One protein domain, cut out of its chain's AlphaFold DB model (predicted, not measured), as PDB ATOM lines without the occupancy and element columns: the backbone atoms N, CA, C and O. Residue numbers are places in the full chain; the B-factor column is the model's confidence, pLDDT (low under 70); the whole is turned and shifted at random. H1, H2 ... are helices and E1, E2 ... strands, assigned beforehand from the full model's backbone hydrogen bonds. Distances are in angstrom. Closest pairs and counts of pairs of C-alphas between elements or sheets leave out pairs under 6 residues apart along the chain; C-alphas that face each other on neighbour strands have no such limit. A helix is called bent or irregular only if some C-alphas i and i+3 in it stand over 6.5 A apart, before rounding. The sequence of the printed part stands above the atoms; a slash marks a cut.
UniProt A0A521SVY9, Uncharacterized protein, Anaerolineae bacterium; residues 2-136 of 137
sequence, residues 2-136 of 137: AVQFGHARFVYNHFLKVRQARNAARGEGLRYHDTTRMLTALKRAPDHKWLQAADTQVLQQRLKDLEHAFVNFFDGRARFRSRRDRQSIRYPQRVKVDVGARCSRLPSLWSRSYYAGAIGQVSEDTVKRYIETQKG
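Overview. This is residues 2 to 136 of the 137 residues of an uncharacterized protein of Anaerolineae bacterium (UniProt A0A521SVY9). A hairpin of two short strands, E1 and E2, packs through E1 on a helical body in which two long helices, H1 and H4, cross at a slant; H2 packs on H4, and H3 turns the corner after H2. A 20-residue loop joins the strands, and at the far end residues 121 to 136, with H5, stick out free of the rest. The printed part has 135 residues, with five named helices and two named strands in the order H1 H2 H3 H4 E1 E2 H5; the sheet is antiparallel and the class is mostly helix. The whole is loose, with a radius of gyration of the C-alphas of 18.0 A, and elongated, spanning 61 by 36 by 30 A.

Arrangement. Strands E1, residues 88 to 92, and E2, residues 113 to 117, form an antiparallel hairpin at 153 degrees; N 91 and O 114 are within hydrogen-bond range at 2.8 A, and so are N 116 and O 89 at 2.9 A. The closest C-alphas of E1 and H4, residues 56 to 74, are those of Tyr 91 and Val 58, 5.7 A apart. Those of E1 and H1, residues 2 to 26, are Ile 89 and Phe 5, 6.8 A apart. H1 and H4 touch, closest at the C-alphas of Ala 8 and Leu 59, 5.4 A apart, the same way at a steep tilt of 44 degrees; H4 does this with residues 58 to 66 alone. H2, residues 32 to 44, touches H4 with residues 32 to 36 alone, opposite ways at a steep tilt of 41 degrees; the closest C-alphas, of Tyr 32 and Lys 64, are 6.7 A apart. H3, residues 46 to 53, and H2 touch only at the corner, closest at the C-alphas of Lys 49 and Lys 43, 5.5 A apart, only just about perpendicular at 71 degrees. H5, residues 124 to 135, touches no helix. Every O i to N i+4 pair is within hydrogen-bond range in H1, H4 and H5; H2 has 8 of 9, and H3 has 0 of 4, with 4 of 5 O i to N i+3 pairs.

Along the chain. H1 begins at C-alpha 2, (16.905, -26.040, 36.295), and is 36.4 A long; H4 is 27.6 A. H2 is 18.8 A and H5 17.2 A, the latter ending at C-alpha 135, (28.101, -5.833, 62.253). H3 is irregular: C-alphas 47 and 50 are 7.7 A apart. E1, 13.5 A long, begins at C-alpha 88, (14.157, -15.270, 36.796).

Size, cuts and confidence. The two C-alphas farthest apart, of Arg 26 and Gly 136, are 61.3 A apart. The printed part has no cut. The links H4 to E1 and E1 to E2 are long. The mean pLDDT of the printed part is 70.6; residues 91 to 136 are under 70, as are residues 2, 27 to 29 and 83.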
ATOM      1  N   ALA A   2      16.356 -26.216  37.653       61.50
ATOM      2  CA  ALA A   2      16.905 -26.040  36.295       61.50
ATOM      3  C   ALA A   2      15.889 -26.251  35.148       61.50
ATOM      4  O   ALA A   2      15.828 -25.434  34.230       61.50
ATOM      5  N   VAL A   3      15.034 -27.276  35.251       72.75
ATOM      6  CA  VAL A   3      13.969 -27.582  34.271       72.75
ATOM      7  C   VAL A   3      13.033 -26.381  34.067       72.75
ATOM      8  O   VAL A   3      12.756 -25.973  32.947       72.75
ATOM      9  N   GLN A   4      12.618 -25.720  35.147       77.69
ATOM     10  CA  GLN A   4      11.647 -24.621  35.085       77.69
ATOM     11  C   GLN A   4      12.219 -23.392  34.360       77.69
ATOM     12  O   GLN A   4      11.519 -22.757  33.571       77.69
ATOM     13  N   PHE A   5      13.503 -23.083  34.567       77.31
ATOM     14  CA  PHE A   5      14.176 -21.980  33.875       77.31
ATOM     15  C   PHE A   5      14.317 -22.237  32.370       77.31
ATOM     16  O   PHE A   5      14.033 -21.339  31.574       77.31
ATOM     17  N   GLY A   6      14.713 -23.453  31.973       83.44
ATOM     18  CA  GLY A   6      14.840 -23.838  30.565       83.44
ATOM     19  C   GLY A   6      13.506 -23.758  29.823       83.44
ATOM     20  O   GLY A   6      13.400 -23.090  28.790       83.44
ATOM     21  N   HIS A   7      12.460 -24.345  30.405       88.00
ATOM     22  CA  HIS A   7      11.117 -24.375  29.824       88.00
ATOM     23  C   HIS A   7      10.488 -22.984  29.753       88.00
ATOM     24  O   HIS A   7       9.977 -22.595  28.703       88.00
ATOM     25  N   ALA A   8      10.572 -22.190  30.825       87.00
ATOM     26  CA  ALA A   8      10.065 -20.816  30.822       87.00
ATOM     27  C   ALA A   8      10.776 -19.959  29.764       87.00
ATOM     28  O   ALA A   8      10.148 -19.174  29.051       87.00
ATOM     29  N   ARG A   9      12.091 -20.128  29.615       87.38
ATOM     30  CA  ARG A   9      12.871 -19.426  28.595       87.38
ATOM     31  C   ARG A   9      12.458 -19.820  27.178       87.38
ATOM     32  O   ARG A   9      12.310 -18.934  26.338       87.38
ATOM     33  N   PHE A  10      12.257 -21.111  26.921       91.19
ATOM     34  CA  PHE A  10      11.751 -21.586  25.636       91.19
ATOM     35  C   PHE A  10      10.387 -20.967  25.320       91.19
ATOM     36  O   PHE A  10      10.236 -20.357  24.265       91.19
ATOM     37  N   VAL A  11       9.436 -21.041  26.258       91.81
ATOM     38  CA  VAL A  11       8.087 -20.474  26.091       91.81
ATOM     39  C   VAL A  11       8.161 -18.976  25.795       91.81
ATOM     40  O   VAL A  11       7.554 -18.514  24.833       91.81
ATOM     41  N   TYR A  12       8.961 -18.215  26.547       89.25
ATOM     42  CA  TYR A  12       9.140 -16.781  26.301       89.25
ATOM     43  C   TYR A  12       9.627 -16.493  24.877       89.25
ATOM     44  O   TYR A  12       9.039 -15.671  24.181       89.25
ATOM     45  N   ASN A  13      10.672 -17.193  24.428       90.31
ATOM     46  CA  ASN A  13      11.258 -16.973  23.107       90.31
ATOM     47  C   ASN A  13      10.337 -17.434  21.972       90.31
ATOM     48  O   ASN A  13      10.248 -16.759  20.949       90.31
ATOM     49  N   HIS A  14       9.655 -18.566  22.145       92.50
ATOM     50  CA  HIS A  14       8.706 -19.090  21.169       92.50
ATOM     51  C   HIS A  14       7.565 -18.092  20.941       92.50
ATOM     52  O   HIS A  14       7.336 -17.659  19.814       92.50
ATOM     53  N   PHE A  15       6.912 -17.635  22.014       91.12
ATOM     54  CA  PHE A  15       5.794 -16.697  21.900       91.12
ATOM     55  C   PHE A  15       6.217 -15.273  21.530       91.12
ATOM     56  O   PHE A  15       5.431 -14.559  20.910       91.12
ATOM     57  N   LEU A  16       7.453 -14.866  21.840       89.00
ATOM     58  CA  LEU A  16       8.027 -13.624  21.322       89.00
ATOM     59  C   LEU A  16       8.119 -13.662  19.790       89.00
ATOM     60  O   LEU A  16       7.632 -12.742  19.140       89.00
ATOM     61  N   LYS A  17       8.661 -14.747  19.217       89.44
ATOM     62  CA  LYS A  17       8.744 -14.933  17.756       89.44
ATOM     63  C   LYS A  17       7.365 -14.968  17.104       89.44
ATOM     64  O   LYS A  17       7.148 -14.289  16.107       89.44
ATOM     65  N   VAL A  18       6.421 -15.706  17.689       89.06
ATOM     66  CA  VAL A  18       5.036 -15.784  17.194       89.06
ATOM     67  C   VAL A  18       4.377 -14.400  17.179       89.06
ATOM     68  O   VAL A  18       3.754 -14.025  16.189       89.06
ATOM     69  N   ARG A  19       4.536 -13.612  18.252       86.50
ATOM     70  CA  ARG A  19       4.008 -12.242  18.318       86.50
ATOM     71  C   ARG A  19       4.657 -11.317  17.295       86.50
ATOM     72  O   ARG A  19       3.940 -10.567  16.648       86.50
ATOM     73  N   GLN A  20       5.976 -11.386  17.130       84.31
ATOM     74  CA  GLN A  20       6.693 -10.597  16.125       84.31
ATOM     75  C   GLN A  20       6.225 -10.934  14.705       84.31
ATOM     76  O   GLN A  20       5.903 -10.025  13.946       84.31
ATOM     77  N   ALA A  21       6.107 -12.224  14.375       84.94
ATOM     78  CA  ALA A  21       5.630 -12.676  13.069       84.94
ATOM     79  C   ALA A  21       4.188 -12.224  12.792       84.94
ATOM     80  O   ALA A  21       3.899 -11.714  11.712       84.94
ATOM     81  N   ARG A  22       3.282 -12.349  13.773       82.12
ATOM     82  CA  ARG A  22       1.890 -11.897  13.613       82.12
ATOM     83  C   ARG A  22       1.793 -10.378  13.474       82.12
ATOM     84  O   ARG A  22       1.038  -9.906  12.630       82.12
ATOM     85  N   ASN A  23       2.568  -9.633  14.264       80.12
ATOM     86  CA  ASN A  23       2.602  -8.176  14.177       80.12
ATOM     87  C   ASN A  23       3.091  -7.716  12.795       80.12
ATOM     88  O   ASN A  23       2.470  -6.851  12.193       80.12
ATOM     89  N   ALA A  24       4.139  -8.353  12.259       79.31
ATOM     90  CA  ALA A  24       4.652  -8.060  10.922       79.31
ATOM     91  C   ALA A  24       3.649  -8.398   9.801       79.31
ATOM     92  O   ALA A  24       3.591  -7.687   8.806       79.31
ATOM     93  N   ALA A  25       2.860  -9.467   9.953       79.19
ATOM     94  CA  ALA A  25       1.941  -9.930   8.912       79.19
ATOM     95  C   ALA A  25       0.566  -9.238   8.915       79.19
ATOM     96  O   ALA A  25      -0.048  -9.109   7.861       79.19
ATOM     97  N   ARG A  26       0.030  -8.876  10.090       71.62
ATOM     98  CA  ARG A  26      -1.370  -8.425  10.240       71.62
ATOM     99  C   ARG A  26      -1.548  -7.146  11.058       71.62
ATOM    100  O   ARG A  26      -2.672  -6.678  11.170       71.62
ATOM    101  N   GLY A  27      -0.499  -6.629  11.704       66.75
ATOM    102  CA  GLY A  27      -0.618  -5.518  12.663       66.75
ATOM    103  C   GLY A  27      -1.440  -5.844  13.921       66.75
ATOM    104  O   GLY A  27      -1.682  -4.974  14.753       66.75
ATOM    105  N   GLU A  28      -1.875  -7.096  14.091       68.56
ATOM    106  CA  GLU A  28      -2.707  -7.525  15.212       68.56
ATOM    107  C   GLU A  28      -1.868  -8.156  16.328       68.56
ATOM    108  O   GLU A  28      -1.210  -9.188  16.146       68.56
ATOM    109  N   GLY A  29      -1.952  -7.579  17.528       68.44
ATOM    110  CA  GLY A  29      -1.335  -8.132  18.731       68.44
ATOM    111  C   GLY A  29      -2.060  -9.378  19.256       68.44
ATOM    112  O   GLY A  29      -3.281  -9.401  19.380       68.44
ATOM    113  N   LEU A  30      -1.306 -10.418  19.635       76.56
ATOM    114  CA  LEU A  30      -1.845 -11.548  20.411       76.56
ATOM    115  C   LEU A  30      -2.055 -11.140  21.867       76.56
ATOM    116  O   LEU A  30      -1.086 -10.765  22.537       76.56
ATOM    117  N   ARG A  31      -3.265 -11.332  22.395       80.44
ATOM    118  CA  ARG A  31      -3.555 -11.121  23.820       80.44
ATOM    119  C   ARG A  31      -3.092 -12.318  24.651       80.44
ATOM    120  O   ARG A  31      -2.857 -13.413  24.130       80.44
ATOM    121  N   TYR A  32      -2.961 -12.135  25.962       81.50
ATOM    122  CA  TYR A  32      -2.592 -13.221  26.875       81.50
ATOM    123  C   TYR A  32      -3.463 -14.481  26.734       81.50
ATOM    124  O   TYR A  32      -2.937 -15.599  26.699       81.50
ATOM    125  N   HIS A  33      -4.781 -14.317  26.590       85.88
ATOM    126  CA  HIS A  33      -5.708 -15.440  26.430       85.88
ATOM    127  C   HIS A  33      -5.392 -16.295  25.194       85.88
ATOM    128  O   HIS A  33      -5.395 -17.525  25.290       85.88
ATOM    129  N   ASP A  34      -5.025 -15.663  24.078       87.00
ATOM    130  CA  ASP A  34      -4.642 -16.363  22.850       87.00
ATOM    131  C   ASP A  34      -3.371 -17.184  23.072       87.00
ATOM    132  O   ASP A  34      -3.335 -18.382  22.800       87.00
ATOM    133  N   THR A  35      -2.345 -16.568  23.670       87.44
ATOM    134  CA  THR A  35      -1.074 -17.257  23.951       87.44
ATOM    135  C   THR A  35      -1.234 -18.412  24.942       87.44
ATOM    136  O   THR A  35      -0.533 -19.415  24.838       87.44
ATOM    137  N   THR A  36      -2.201 -18.335  25.861       89.62
ATOM    138  CA  THR A  36      -2.492 -19.420  26.812       89.62
ATOM    139  C   THR A  36      -3.183 -20.605  26.126       89.62
ATOM    140  O   THR A  36      -2.844 -21.763  26.396       89.62
ATOM    141  N   ARG A  37      -4.104 -20.342  25.187       91.69
ATOM    142  CA  ARG A  37      -4.710 -21.383  24.335       91.69
ATOM    143  C   ARG A  37      -3.655 -22.054  23.456       91.69
ATOM    144  O   ARG A  37      -3.555 -23.279  23.447       91.69
ATOM    145  N   MET A  38      -2.805 -21.256  22.810       92.50
ATOM    146  CA  MET A  38      -1.690 -21.756  22.002       92.50
ATOM    147  C   MET A  38      -0.697 -22.575  22.832       92.50
ATOM    148  O   MET A  38      -0.263 -23.627  22.380       92.50
ATOM    149  N   LEU A  39      -0.376 -22.160  24.063       93.19
ATOM    150  CA  LEU A  39       0.485 -22.935  24.964       93.19
ATOM    151  C   LEU A  39      -0.127 -24.305  25.285       93.19
ATOM    152  O   LEU A  39       0.590 -25.299  25.372       93.19
ATOM    153  N   THR A  40      -1.447 -24.366  25.447       92.19
ATOM    154  CA  THR A  40      -2.152 -25.623  25.724       92.19
ATOM    155  C   THR A  40      -2.047 -26.581  24.539       92.19
ATOM    156  O   THR A  40      -1.761 -27.760  24.740       92.19
ATOM    157  N   ALA A  41      -2.206 -26.076  23.312       92.88
ATOM    158  CA  ALA A  41      -1.985 -26.851  22.092       92.88
ATOM    159  C   ALA A  41      -0.512 -27.275  21.944       92.88
ATOM    160  O   ALA A  41      -0.229 -28.446  21.711       92.88
ATOM    161  N   LEU A  42       0.426 -26.354  22.186       93.56
ATOM    162  CA  LEU A  42       1.866 -26.602  22.103       93.56
ATOM    163  C   LEU A  42       2.296 -27.739  23.032       93.56
ATOM    164  O   LEU A  42       3.004 -28.639  22.612       93.56
ATOM    165  N   LYS A  43       1.812 -27.762  24.279       92.38
ATOM    166  CA  LYS A  43       2.123 -28.835  25.240       92.38
ATOM    167  C   LYS A  43       1.586 -30.213  24.829       92.38
ATOM    168  O   LYS A  43       2.046 -31.211  25.380       92.38
ATOM    169  N   ARG A  44       0.584 -30.278  23.945       91.94
ATOM    170  CA  ARG A  44       0.005 -31.536  23.441       91.94
ATOM    171  C   ARG A  44       0.759 -32.074  22.223       91.94
ATOM    172  O   ARG A  44       0.661 -33.269  21.958       91.94
ATOM    173  N   ALA A  45       1.511 -31.228  21.517       93.00
ATOM    174  CA  ALA A  45       2.291 -31.640  20.357       93.00
ATOM    175  C   ALA A  45       3.382 -32.661  20.755       93.00
ATOM    176  O   ALA A  45       4.026 -32.466  21.793       93.00
ATOM    177  N   PRO A  46       3.618 -33.723  19.956       90.75
ATOM    178  CA  PRO A  46       4.599 -34.769  20.265       90.75
ATOM    179  C   PRO A  46       5.996 -34.210  20.566       90.75
ATOM    180  O   PRO A  46       6.584 -34.552  21.591       90.75
ATOM    181  N   ASP A  47       6.446 -33.252  19.755       92.50
ATOM    182  CA  ASP A  47       7.780 -32.633  19.826       92.50
ATOM    183  C   ASP A  47       7.983 -31.738  21.059       92.50
ATOM    184  O   ASP A  47       9.097 -31.336  21.408       92.50
ATOM    185  N   HIS A  48       6.889 -31.403  21.743       92.56
ATOM    186  CA  HIS A  48       6.860 -30.453  22.850       92.56
ATOM    187  C   HIS A  48       6.275 -31.045  24.135       92.56
ATOM    188  O   HIS A  48       6.067 -30.316  25.109       92.56
ATOM    189  N   LYS A  49       6.078 -32.371  24.200       91.50
ATOM    190  CA  LYS A  49       5.611 -33.063  25.414       91.50
ATOM    191  C   LYS A  49       6.503 -32.797  26.628       91.50
ATOM    192  O   LYS A  49       6.002 -32.699  27.744       91.50
ATOM    193  N   TRP A  50       7.803 -32.587  26.417       89.38
ATOM    194  CA  TRP A  50       8.758 -32.244  27.475       89.38
ATOM    195  C   TRP A  50       8.382 -30.965  28.246       89.38
ATOM    196  O   TRP A  50       8.749 -30.832  29.414       89.38
ATOM    197  N   LEU A  51       7.586 -30.055  27.660       90.44
ATOM    198  CA  LEU A  51       7.064 -28.870  28.354       90.44
ATOM    199  C   LEU A  51       6.122 -29.211  29.513       90.44
ATOM    200  O   LEU A  51       5.922 -28.383  30.403       90.44
ATOM    201  N   GLN A  52       5.534 -30.409  29.520       88.31
ATOM    202  CA  GLN A  52       4.666 -30.871  30.601       88.31
ATOM    203  C   GLN A  52       5.430 -31.127  31.906       88.31
ATOM    204  O   GLN A  52       4.812 -31.103  32.964       88.31
ATOM    205  N   ALA A  53       6.759 -31.280  31.851       85.75
ATOM    206  CA  ALA A  53       7.600 -31.430  33.039       85.75
ATOM    207  C   ALA A  53       7.733 -30.135  33.873       85.75
ATOM    208  O   ALA A  53       8.174 -30.181  35.020       85.75
ATOM    209  N   ALA A  54       7.375 -28.970  33.315       84.69
ATOM    210  CA  ALA A  54       7.366 -27.696  34.035       84.69
ATOM    211  C   ALA A  54       5.995 -27.392  34.664       84.69
ATOM    212  O   ALA A  54       4.955 -27.836  34.173       84.69
ATOM    213  N   ASP A  55       5.974 -26.575  35.727       83.69
ATOM    214  CA  ASP A  55       4.709 -26.168  36.349       83.69
ATOM    215  C   ASP A  55       3.981 -25.224  35.382       83.69
ATOM    216  O   ASP A  55       4.500 -24.185  34.961       83.69
ATOM    217  N   THR A  56       2.747 -25.584  35.035       85.88
ATOM    218  CA  THR A  56       1.897 -24.808  34.127       85.88
ATOM    219  C   THR A  56       1.733 -23.354  34.581       85.88
ATOM    220  O   THR A  56       1.717 -22.458  33.739       85.88
ATOM    221  N   GLN A  57       1.665 -23.091  35.888       83.62
ATOM    222  CA  GLN A  57       1.550 -21.734  36.419       83.62
ATOM    223  C   GLN A  57       2.821 -20.917  36.189       83.62
ATOM    224  O   GLN A  57       2.715 -19.733  35.886       83.62
ATOM    225  N   VAL A  58       4.009 -21.526  36.231       84.38
ATOM    226  CA  VAL A  58       5.270 -20.835  35.905       84.38
ATOM    227  C   VAL A  58       5.300 -20.443  34.427       84.38
ATOM    228  O   VAL A  58       5.652 -19.311  34.091       84.38
ATOM    229  N   LEU A  59       4.867 -21.341  33.535       89.25
ATOM    230  CA  LEU A  59       4.784 -21.053  32.098       89.25
ATOM    231  C   LEU A  59       3.769 -19.937  31.802       89.25
ATOM    232  O   LEU A  59       4.062 -19.017  31.040       89.25
ATOM    233  N   GLN A  60       2.604 -19.969  32.450       90.19
ATOM    234  CA  GLN A  60       1.587 -18.921  32.329       90.19
ATOM    235  C   GLN A  60       2.064 -17.573  32.882       90.19
ATOM    236  O   GLN A  60       1.815 -16.543  32.260       90.19
ATOM    237  N   GLN A  61       2.774 -17.555  34.014       87.25
ATOM    238  CA  GLN A  61       3.386 -16.328  34.538       87.25
ATOM    239  C   GLN A  61       4.414 -15.762  33.561       87.25
ATOM    240  O   GLN A  61       4.486 -14.549  33.370       87.25
ATOM    241  N   ARG A  62       5.158 -16.629  32.870       88.44
ATOM    242  CA  ARG A  62       6.115 -16.184  31.863       88.44
ATOM    243  C   ARG A  62       5.451 -15.548  30.639       88.44
ATOM    244  O   ARG A  62       6.012 -14.608  30.080       88.44
ATOM    245  N   LEU A  63       4.266 -16.019  30.250       90.44
ATOM    246  CA  LEU A  63       3.451 -15.373  29.214       90.44
ATOM    247  C   LEU A  63       2.940 -13.994  29.657       90.44
ATOM    248  O   LEU A  63       2.972 -13.059  28.859       90.44
ATOM    249  N   LYS A  64       2.543 -13.832  30.927       88.50
ATOM    250  CA  LYS A  64       2.168 -12.517  31.486       88.50
ATOM    251  C   LYS A  64       3.344 -11.544  31.485       88.50
ATOM    252  O   LYS A  64       3.216 -10.413  31.036       88.50
ATOM    253  N   ASP A  65       4.521 -12.008  31.904       86.62
ATOM    254  CA  ASP A  65       5.742 -11.201  31.837       86.62
ATOM    255  C   ASP A  65       6.078 -10.784  30.395       86.62
ATOM    256  O   ASP A  65       6.620  -9.702  30.178       86.62
ATOM    257  N   LEU A  66       5.788 -11.636  29.403       86.69
ATOM    258  CA  LEU A  66       5.952 -11.298  27.989       86.69
ATOM    259  C   LEU A  66       4.964 -10.209  27.554       86.69
ATOM    260  O   LEU A  66       5.368  -9.287  26.861       86.69
ATOM    261  N   GLU A  67       3.694 -10.286  27.952       86.19
ATOM    262  CA  GLU A  67       2.702  -9.231  27.699       86.19
ATOM    263  C   GLU A  67       3.112  -7.887  28.299       86.19
ATOM    264  O   GLU A  67       3.179  -6.905  27.566       86.19
ATOM    265  N   HIS A  68       3.504  -7.858  29.572       84.00
ATOM    266  CA  HIS A  68       4.003  -6.632  30.197       84.00
ATOM    267  C   HIS A  68       5.261  -6.099  29.497       84.00
ATOM    268  O   HIS A  68       5.401  -4.894  29.317       84.00
ATOM    269  N   ALA A  69       6.173  -6.980  29.066       84.12
ATOM    270  CA  ALA A  69       7.358  -6.568  28.316       84.12
ATOM    271  C   ALA A  69       7.004  -5.948  26.956       84.12
ATOM    272  O   ALA A  69       7.665  -5.003  26.546       84.12
ATOM    273  N   PHE A  70       5.970  -6.453  26.276       81.00
ATOM    274  CA  PHE A  70       5.476  -5.872  25.027       81.00
ATOM    275  C   PHE A  70       4.872  -4.483  25.247       81.00
ATOM    276  O   PHE A  70       5.237  -3.561  24.525       81.00
ATOM    277  N   VAL A  71       4.012  -4.317  26.259       81.94
ATOM    278  CA  VAL A  71       3.434  -3.006  26.611       81.94
ATOM    279  C   VAL A  71       4.544  -2.009  26.938       81.94
ATOM    280  O   VAL A  71       4.648  -0.971  26.300       81.94
ATOM    281  N   ASN A  72       5.457  -2.372  27.843       77.31
ATOM    282  CA  ASN A  72       6.562  -1.494  28.229       77.31
ATOM    283  C   ASN A  72       7.520  -1.181  27.070       77.31
ATOM    284  O   ASN A  72       8.154  -0.130  27.086       77.31
ATOM    285  N   PHE A  73       7.667  -2.085  26.098       81.62
ATOM    286  CA  PHE A  73       8.478  -1.844  24.907       81.62
ATOM    287  C   PHE A  73       7.842  -0.793  23.997       81.62
ATOM    288  O   PHE A  73       8.536   0.127  23.571       81.62
ATOM    289  N   PHE A  74       6.536  -0.893  23.742       78.69
ATOM    290  CA  PHE A  74       5.814   0.101  22.946       78.69
ATOM    291  C   PHE A  74       5.670   1.448  23.667       78.69
ATOM    292  O   PHE A  74       5.749   2.483  23.016       78.69
ATOM    293  N   ASP A  75       5.585   1.444  24.998       80.44
ATOM    294  CA  ASP A  75       5.625   2.657  25.825       80.44
ATOM    295  C   ASP A  75       7.043   3.261  25.954       80.44
ATOM    296  O   ASP A  75       7.230   4.258  26.652       80.44
ATOM    297  N   GLY A  76       8.075   2.637  25.369       81.69
ATOM    298  CA  GLY A  76       9.470   3.093  25.456       81.69
ATOM    299  C   GLY A  76      10.116   2.952  26.845       81.69
ATOM    300  O   GLY A  76      11.213   3.452  27.076       81.69
ATOM    301  N   ARG A  77       9.463   2.256  27.782       80.44
ATOM    302  CA  ARG A  77       9.890   2.108  29.186       80.44
ATOM    303  C   ARG A  77      10.849   0.943  29.418       80.44
ATOM    304  O   ARG A  77      11.531   0.909  30.440       80.44
ATOM    305  N   ALA A  78      10.879  -0.050  28.526       80.31
ATOM    306  CA  ALA A  78      11.743  -1.220  28.676       80.31
ATOM    307  C   ALA A  78      12.162  -1.838  27.336       80.31
ATOM    308  O   ALA A  78      11.521  -1.660  26.307       80.31
ATOM    309  N   ARG A  79      13.227  -2.643  27.368       78.88
ATOM    310  CA  ARG A  79      13.664  -3.486  26.243       78.88
ATOM    311  C   ARG A  79      13.359  -4.954  26.538       78.88
ATOM    312  O   ARG A  79      13.310  -5.366  27.698       78.88
ATOM    313  N   PHE A  80      13.175  -5.762  25.492       78.12
ATOM    314  CA  PHE A  80      13.020  -7.211  25.653       78.12
ATOM    315  C   PHE A  80      14.275  -7.844  26.265       78.12
ATOM    316  O   PHE A  80      15.398  -7.427  25.979       78.12
ATOM    317  N   ARG A  81      14.075  -8.883  27.087       72.06
ATOM    318  CA  ARG A  81      15.175  -9.548  27.798       72.06
ATOM    319  C   ARG A  81      16.103 -10.308  26.851       72.06
ATOM    320  O   ARG A  81      15.645 -11.061  25.992       72.06
ATOM    321  N   SER A  82      17.407 -10.169  27.073       75.38
ATOM    322  CA  SER A  82      18.469 -10.867  26.352       75.38
ATOM    323  C   SER A  82      18.842 -12.206  27.004       75.38
ATOM    324  O   SER A  82      18.466 -12.516  28.135       75.38
ATOM    325  N   ARG A  83      19.642 -13.027  26.301       68.81
ATOM    326  CA  ARG A  83      20.188 -14.282  26.855       68.81
ATOM    327  C   ARG A  83      21.097 -14.063  28.064       68.81
ATOM    328  O   ARG A  83      21.176 -14.981  28.880       68.81
ATOM    329  N   ARG A  84      21.780 -12.918  28.116       73.31
ATOM    330  CA  ARG A  84      22.759 -12.559  29.148       73.31
ATOM    331  C   ARG A  84      22.106 -11.958  30.393       73.31
ATOM    332  O   ARG A  84      22.777 -11.800  31.405       73.31
ATOM    333  N   ASP A  85      20.810 -11.668  30.335       72.75
ATOM    334  CA  ASP A  85      20.091 -11.094  31.464       72.75
ATOM    335  C   ASP A  85      19.880 -12.136  32.567       72.75
ATOM    336  O   ASP A  85      19.787 -13.346  32.322       72.75
ATOM    337  N   ARG A  86      19.740 -11.647  33.802       72.38
ATOM    338  CA  ARG A  86      19.506 -12.483  34.981       72.38
ATOM    339  C   ARG A  86      18.275 -13.375  34.794       72.38
ATOM    340  O   ARG A  86      17.155 -12.902  34.569       72.38
ATOM    341  N   GLN A  87      18.474 -14.684  34.939       70.38
ATOM    342  CA  GLN A  87      17.390 -15.654  34.823       70.38
ATOM    343  C   GLN A  87      16.474 -15.573  36.037       70.38
ATOM    344  O   GLN A  87      16.914 -15.693  37.180       70.38
ATOM    345  N   SER A  88      15.186 -15.384  35.771       73.94
ATOM    346  CA  SER A  88      14.157 -15.270  36.796       73.94
ATOM    347  C   SER A  88      12.822 -15.830  36.342       73.94
ATOM    348  O   SER A  88      12.435 -15.690  35.175       73.94
ATOM    349  N   ILE A  89      12.131 -16.459  37.287       72.75
ATOM    350  CA  ILE A  89      10.800 -17.034  37.131       72.75
ATOM    351  C   ILE A  89       9.960 -16.729  38.369       72.75
ATOM    352  O   ILE A  89      10.470 -16.642  39.488       72.75
ATOM    353  N   ARG A  90       8.658 -16.555  38.154       74.31
ATOM    354  CA  ARG A  90       7.689 -16.300  39.215       74.31
ATOM    355  C   ARG A  90       6.927 -17.589  39.517       74.31
ATOM    356  O   ARG A  90       6.262 -18.122  38.629       74.31
ATOM    357  N   TYR A  91       7.026 -18.076  40.750       67.50
ATOM    358  CA  TYR A  91       6.265 -19.225  41.230       67.50
ATOM    359  C   TYR A  91       4.975 -18.784  41.930       67.50
ATOM    360  O   TYR A  91       4.954 -17.761  42.617       67.50
ATOM    361  N   PRO A  92       3.894 -19.562  41.797       64.25
ATOM    362  CA  PRO A  92       2.708 -19.405  42.629       64.25
ATOM    363  C   PRO A  92       2.999 -19.795  44.086       64.25
ATOM    364  O   PRO A  92       3.857 -20.636  44.357       64.25
ATOM    365  N   GLN A  93       2.236 -19.232  45.028       55.31
ATOM    366  CA  GLN A  93       2.497 -19.373  46.466       55.31
ATOM    367  C   GLN A  93       2.493 -20.825  46.990       55.31
ATOM    368  O   GLN A  93       3.119 -21.138  47.996       55.31
ATOM    369  N   ARG A  94       1.815 -21.741  46.290       59.12
ATOM    370  CA  ARG A  94       1.732 -23.161  46.671       59.12
ATOM    371  C   ARG A  94       3.061 -23.926  46.575       59.12
ATOM    372  O   ARG A  94       3.153 -25.029  47.103       59.12
ATOM    373  N   VAL A  95       4.056 -23.402  45.854       55.97
ATOM    374  CA  VAL A  95       5.323 -24.109  45.618       55.97
ATOM    375  C   VAL A  95       6.302 -23.783  46.739       55.97
ATOM    376  O   VAL A  95       6.738 -22.642  46.879       55.97
ATOM    377  N   LYS A  96       6.678 -24.802  47.516       52.00
ATOM    378  CA  LYS A  96       7.797 -24.724  48.459       52.00
ATOM    379  C   LYS A  96       9.094 -24.815  47.655       52.00
ATOM    380  O   LYS A  96       9.400 -25.847  47.063       52.00
ATOM    381  N   VAL A  97       9.803 -23.700  47.559       51.41
ATOM    382  CA  VAL A  97      11.062 -23.584  46.821       51.41
ATOM    383  C   VAL A  97      12.192 -23.802  47.823       51.41
ATOM    384  O   VAL A  97      12.472 -22.915  48.623       51.41
ATOM    385  N   ASP A  98      12.829 -24.972  47.780       44.31
ATOM    386  CA  ASP A  98      14.030 -25.240  48.574       44.31
ATOM    387  C   ASP A  98      15.235 -24.593  47.873       44.31
ATOM    388  O   ASP A  98      15.807 -25.121  46.915       44.31
ATOM    389  N   VAL A  99      15.528 -23.352  48.258       49.59
ATOM    390  CA  VAL A  99      16.756 -22.649  47.880       49.59
ATOM    391  C   VAL A  99      17.702 -22.861  49.051       49.59
ATOM    392  O   VAL A  99      17.422 -22.350  50.133       49.59
ATOM    393  N   GLY A 100      18.755 -23.659  48.849       41.88
ATOM    394  CA  GLY A 100      19.666 -24.146  49.893       41.88
ATOM    395  C   GLY A 100      19.825 -23.219  51.106       41.88
ATOM    396  O   GLY A 100      20.089 -22.027  50.961       41.88
ATOM    397  N   ALA A 101      19.625 -23.787  52.299       42.19
ATOM    398  CA  ALA A 101      19.779 -23.188  53.632       42.19
ATOM    399  C   ALA A 101      19.087 -21.830  53.909       42.19
ATOM    400  O   ALA A 101      19.252 -21.280  54.997       42.19
ATOM    401  N   ARG A 102      18.283 -21.273  52.994       39.44
ATOM    402  CA  ARG A 102      17.538 -20.028  53.234       39.44
ATOM    403  C   ARG A 102      16.131 -20.109  52.642       39.44
ATOM    404  O   ARG A 102      15.785 -19.454  51.664       39.44
ATOM    405  N   CYS A 103      15.285 -20.891  53.311       41.84
ATOM    406  CA  CYS A 103      13.832 -20.788  53.202       41.84
ATOM    407  C   CYS A 103      13.363 -19.468  53.843       41.84
ATOM    408  O   CYS A 103      12.912 -19.455  54.987       41.84
ATOM    409  N   SER A 104      13.448 -18.339  53.140       38.78
ATOM    410  CA  SER A 104      12.725 -17.142  53.574       38.78
ATOM    411  C   SER A 104      11.293 -17.192  53.037       38.78
ATOM    412  O   SER A 104      11.031 -16.963  51.854       38.78
ATOM    413  N   ARG A 105      10.325 -17.467  53.925       38.38
ATOM    414  CA  ARG A 105       8.946 -17.013  53.699       38.38
ATOM    415  C   ARG A 105       9.008 -15.489  53.663       38.38
ATOM    416  O   ARG A 105       9.171 -14.861  54.703       38.38
ATOM    417  N   LEU A 106       8.937 -14.895  52.475       40.97
ATOM    418  CA  LEU A 106       8.815 -13.445  52.378       40.97
ATOM    419  C   LEU A 106       7.433 -13.036  52.915       40.97
ATOM    420  O   LEU A 106       6.444 -13.686  52.555       40.97
ATOM    421  N   PRO A 107       7.357 -12.013  53.786       37.69
ATOM    422  CA  PRO A 107       6.092 -11.539  54.323       37.69
ATOM    423  C   PRO A 107       5.186 -11.100  53.172       37.69
ATOM    424  O   PRO A 107       5.622 -10.454  52.217       37.69
ATOM    425  N   SER A 108       3.922 -11.512  53.233       40.09
ATOM    426  CA  SER A 108       2.931 -11.230  52.203       40.09
ATOM    427  C   SER A 108       2.607  -9.740  52.177       40.09
ATOM    428  O   SER A 108       1.736  -9.274  52.906       40.09
ATOM    429  N   LEU A 109       3.275  -8.991  51.308       34.03
ATOM    430  CA  LEU A 109       2.849  -7.649  50.936       34.03
ATOM    431  C   LEU A 109       2.197  -7.754  49.556       34.03
ATOM    432  O   LEU A 109       2.843  -7.657  48.516       34.03
ATOM    433  N   TRP A 110       0.903  -8.080  49.584       36.00
ATOM    434  CA  TRP A 110      -0.082  -7.859  48.515       36.00
ATOM    435  C   TRP A 110       0.161  -8.483  47.126       36.00
ATOM    436  O   TRP A 110      -0.658  -8.302  46.227       36.00
ATOM    437  N   SER A 111       1.193  -9.313  46.938       39.72
ATOM    438  CA  SER A 111       1.390 -10.105  45.715       39.72
ATOM    439  C   SER A 111       1.402 -11.612  46.008       39.72
ATOM    440  O   SER A 111       2.164 -12.119  46.824       39.72
ATOM    441  N   ARG A 112       0.517 -12.360  45.332       49.81
ATOM    442  CA  ARG A 112       0.283 -13.811  45.518       49.81
ATOM    443  C   ARG A 112       1.358 -14.692  44.854       49.81
ATOM    444  O   ARG A 112       1.043 -15.734  44.273       49.81
ATOM    445  N   SER A 113       2.615 -14.253  44.791       45.28
ATOM    446  CA  SER A 113       3.636 -14.922  43.973       45.28
ATOM    447  C   SER A 113       5.069 -14.723  44.469       45.28
ATOM    448  O   SER A 113       5.446 -13.624  44.854       45.28
ATOM    449  N   TYR A 114       5.888 -15.775  44.384       52.97
ATOM    450  CA  TYR A 114       7.304 -15.772  44.761       52.97
ATOM    451  C   TYR A 114       8.216 -15.549  43.552       52.97
ATOM    452  O   TYR A 114       7.949 -16.061  42.464       52.97
ATOM    453  N   TYR A 115       9.321 -14.828  43.739       47.75
ATOM    454  CA  TYR A 115      10.356 -14.642  42.719       47.75
ATOM    455  C   TYR A 115      11.535 -15.577  42.990       47.75
ATOM    456  O   TYR A 115      12.187 -15.472  44.025       47.75
ATOM    457  N   ALA A 116      11.833 -16.467  42.047       55.00
ATOM    458  CA  ALA A 116      13.041 -17.280  42.067       55.00
ATOM    459  C   ALA A 116      13.956 -16.825  40.927       55.00
ATOM    460  O   ALA A 116      13.602 -16.906  39.749       55.00
ATOM    461  N   GLY A 117      15.141 -16.333  41.278       50.59
ATOM    462  CA  GLY A 117      16.190 -16.001  40.320       50.59
ATOM    463  C   GLY A 117      17.418 -16.858  40.568       50.59
ATOM    464  O   GLY A 117      17.775 -17.089  41.721       50.59
ATOM    465  N   ALA A 118      18.088 -17.291  39.502       43.44
ATOM    466  CA  ALA A 118      19.450 -17.786  39.636       43.44
ATOM    467  C   ALA A 118      20.327 -16.565  39.950       43.44
ATOM    468  O   ALA A 118      20.597 -15.736  39.078       43.44
ATOM    469  N   ILE A 119      20.670 -16.377  41.223       36.31
ATOM    470  CA  ILE A 119      21.802 -15.524  41.577       36.31
ATOM    471  C   ILE A 119      23.020 -16.328  41.126       36.31
ATOM    472  O   ILE A 119      23.090 -17.523  41.416       36.31
ATOM    473  N   GLY A 120      23.914 -15.712  40.347       38.62
ATOM    474  CA  GLY A 120      25.210 -16.323  40.041       38.62
ATOM    475  C   GLY A 120      25.836 -16.844  41.331       38.62
ATOM    476  O   GLY A 120      25.528 -16.315  42.395       38.62
ATOM    477  N   GLN A 121      26.628 -17.912  41.262       39.19
ATOM    478  CA  GLN A 121      27.269 -18.476  42.448       39.19
ATOM    479  C   GLN A 121      28.021 -17.360  43.184       39.19
ATOM    480  O   GLN A 121      29.068 -16.903  42.737       39.19
ATOM    481  N   VAL A 122      27.435 -16.857  44.266       44.28
ATOM    482  CA  VAL A 122      28.103 -15.916  45.153       44.28
ATOM    483  C   VAL A 122      28.955 -16.800  46.043       44.28
ATOM    484  O   VAL A 122      28.405 -17.653  46.741       44.28
ATOM    485  N   SER A 123      30.279 -16.645  45.957       40.12
ATOM    486  CA  SER A 123      31.208 -17.353  46.840       40.12
ATOM    487  C   SER A 123      30.785 -17.132  48.293       40.12
ATOM    488  O   SER A 123      30.387 -16.025  48.671       40.12
ATOM    489  N   GLU A 124      30.879 -18.183  49.105       36.16
ATOM    490  CA  GLU A 124      30.640 -18.125  50.547       36.16
ATOM    491  C   GLU A 124      31.421 -16.970  51.200       36.16
ATOM    492  O   GLU A 124      30.891 -16.263  52.059       36.16
ATOM    493  N   ASP A 125      32.624 -16.686  50.692       41.94
ATOM    494  CA  ASP A 125      33.477 -15.585  51.143       41.94
ATOM    495  C   ASP A 125      32.844 -14.209  50.921       41.94
ATOM    496  O   ASP A 125      32.987 -13.303  51.742       41.94
ATOM    497  N   THR A 126      32.102 -14.030  49.824       41.78
ATOM    498  CA  THR A 126      31.397 -12.775  49.529       41.78
ATOM    499  C   THR A 126      30.222 -12.560  50.486       41.78
ATOM    500  O   THR A 126      29.945 -11.429  50.881       41.78
ATOM    501  N   VAL A 127      29.556 -13.639  50.911       41.59
ATOM    502  CA  VAL A 127      28.463 -13.579  51.895       41.59
ATOM    503  C   VAL A 127      29.003 -13.284  53.298       41.59
ATOM    504  O   VAL A 127      28.403 -12.479  54.010       41.59
ATOM    505  N   LYS A 128      30.146 -13.874  53.680       47.03
ATOM    506  CA  LYS A 128      30.812 -13.608  54.969       47.03
ATOM    507  C   LYS A 128      31.258 -12.149  55.090       47.03
ATOM    508  O   LYS A 128      30.853 -11.484  56.042       47.03
ATOM    509  N   ARG A 129      31.949 -11.609  54.074       46.47
ATOM    510  CA  ARG A 129      32.375 -10.193  54.057       46.47
ATOM    511  C   ARG A 129      31.208  -9.216  54.189       46.47
ATOM    512  O   ARG A 129      31.331  -8.206  54.874       46.47
ATOM    513  N   TYR A 130      30.075  -9.509  53.547       45.53
ATOM    514  CA  TYR A 130      28.876  -8.667  53.623       45.53
ATOM    515  C   TYR A 130      28.250  -8.658  55.029       45.53
ATOM    516  O   TYR A 130      27.750  -7.634  55.480       45.53
ATOM    517  N   ILE A 131      28.283  -9.787  55.743       51.75
ATOM    518  CA  ILE A 131      27.760  -9.880  57.116       51.75
ATOM    519  C   ILE A 131      28.687  -9.155  58.101       51.75
ATOM    520  O   ILE A 131      28.202  -8.462  58.993       51.75
ATOM    521  N   GLU A 132      30.004  -9.270  57.931       48.19
ATOM    522  CA  GLU A 132      30.995  -8.573  58.767       48.19
ATOM    523  C   GLU A 132      30.902  -7.049  58.624       48.19
ATOM    524  O   GLU A 132      30.910  -6.336  59.624       48.19
ATOM    525  N   THR A 133      30.702  -6.546  57.402       54.28
ATOM    526  CA  THR A 133      30.524  -5.101  57.153       54.28
ATOM    527  C   THR A 133      29.235  -4.525  57.746       54.28
ATOM    528  O   THR A 133      29.163  -3.319  57.968       54.28
ATOM    529  N   GLN A 134      28.226  -5.354  58.026       36.19
ATOM    530  CA  GLN A 134      26.971  -4.928  58.659       36.19
ATOM    531  C   GLN A 134      27.019  -4.971  60.191       36.19
ATOM    532  O   GLN A 134      26.237  -4.285  60.833       36.19
ATOM    533  N   LYS A 135      27.930  -5.752  60.789       40.38
ATOM    534  CA  LYS A 135      28.101  -5.833  62.253       40.38
ATOM    535  C   LYS A 135      28.955  -4.703  62.842       40.38
ATOM    536  O   LYS A 135      29.048  -4.598  64.058       40.38
ATOM    537  N   GLY A 136      29.591  -3.898  61.990       47.75
ATOM    538  CA  GLY A 136      30.413  -2.744  62.374       47.75
ATOM    539  C   GLY A 136      29.711  -1.386  62.251       47.75
ATOM    540  O   GLY A 136      30.402  -0.375  62.168       47.75
TER     541      GLY A 136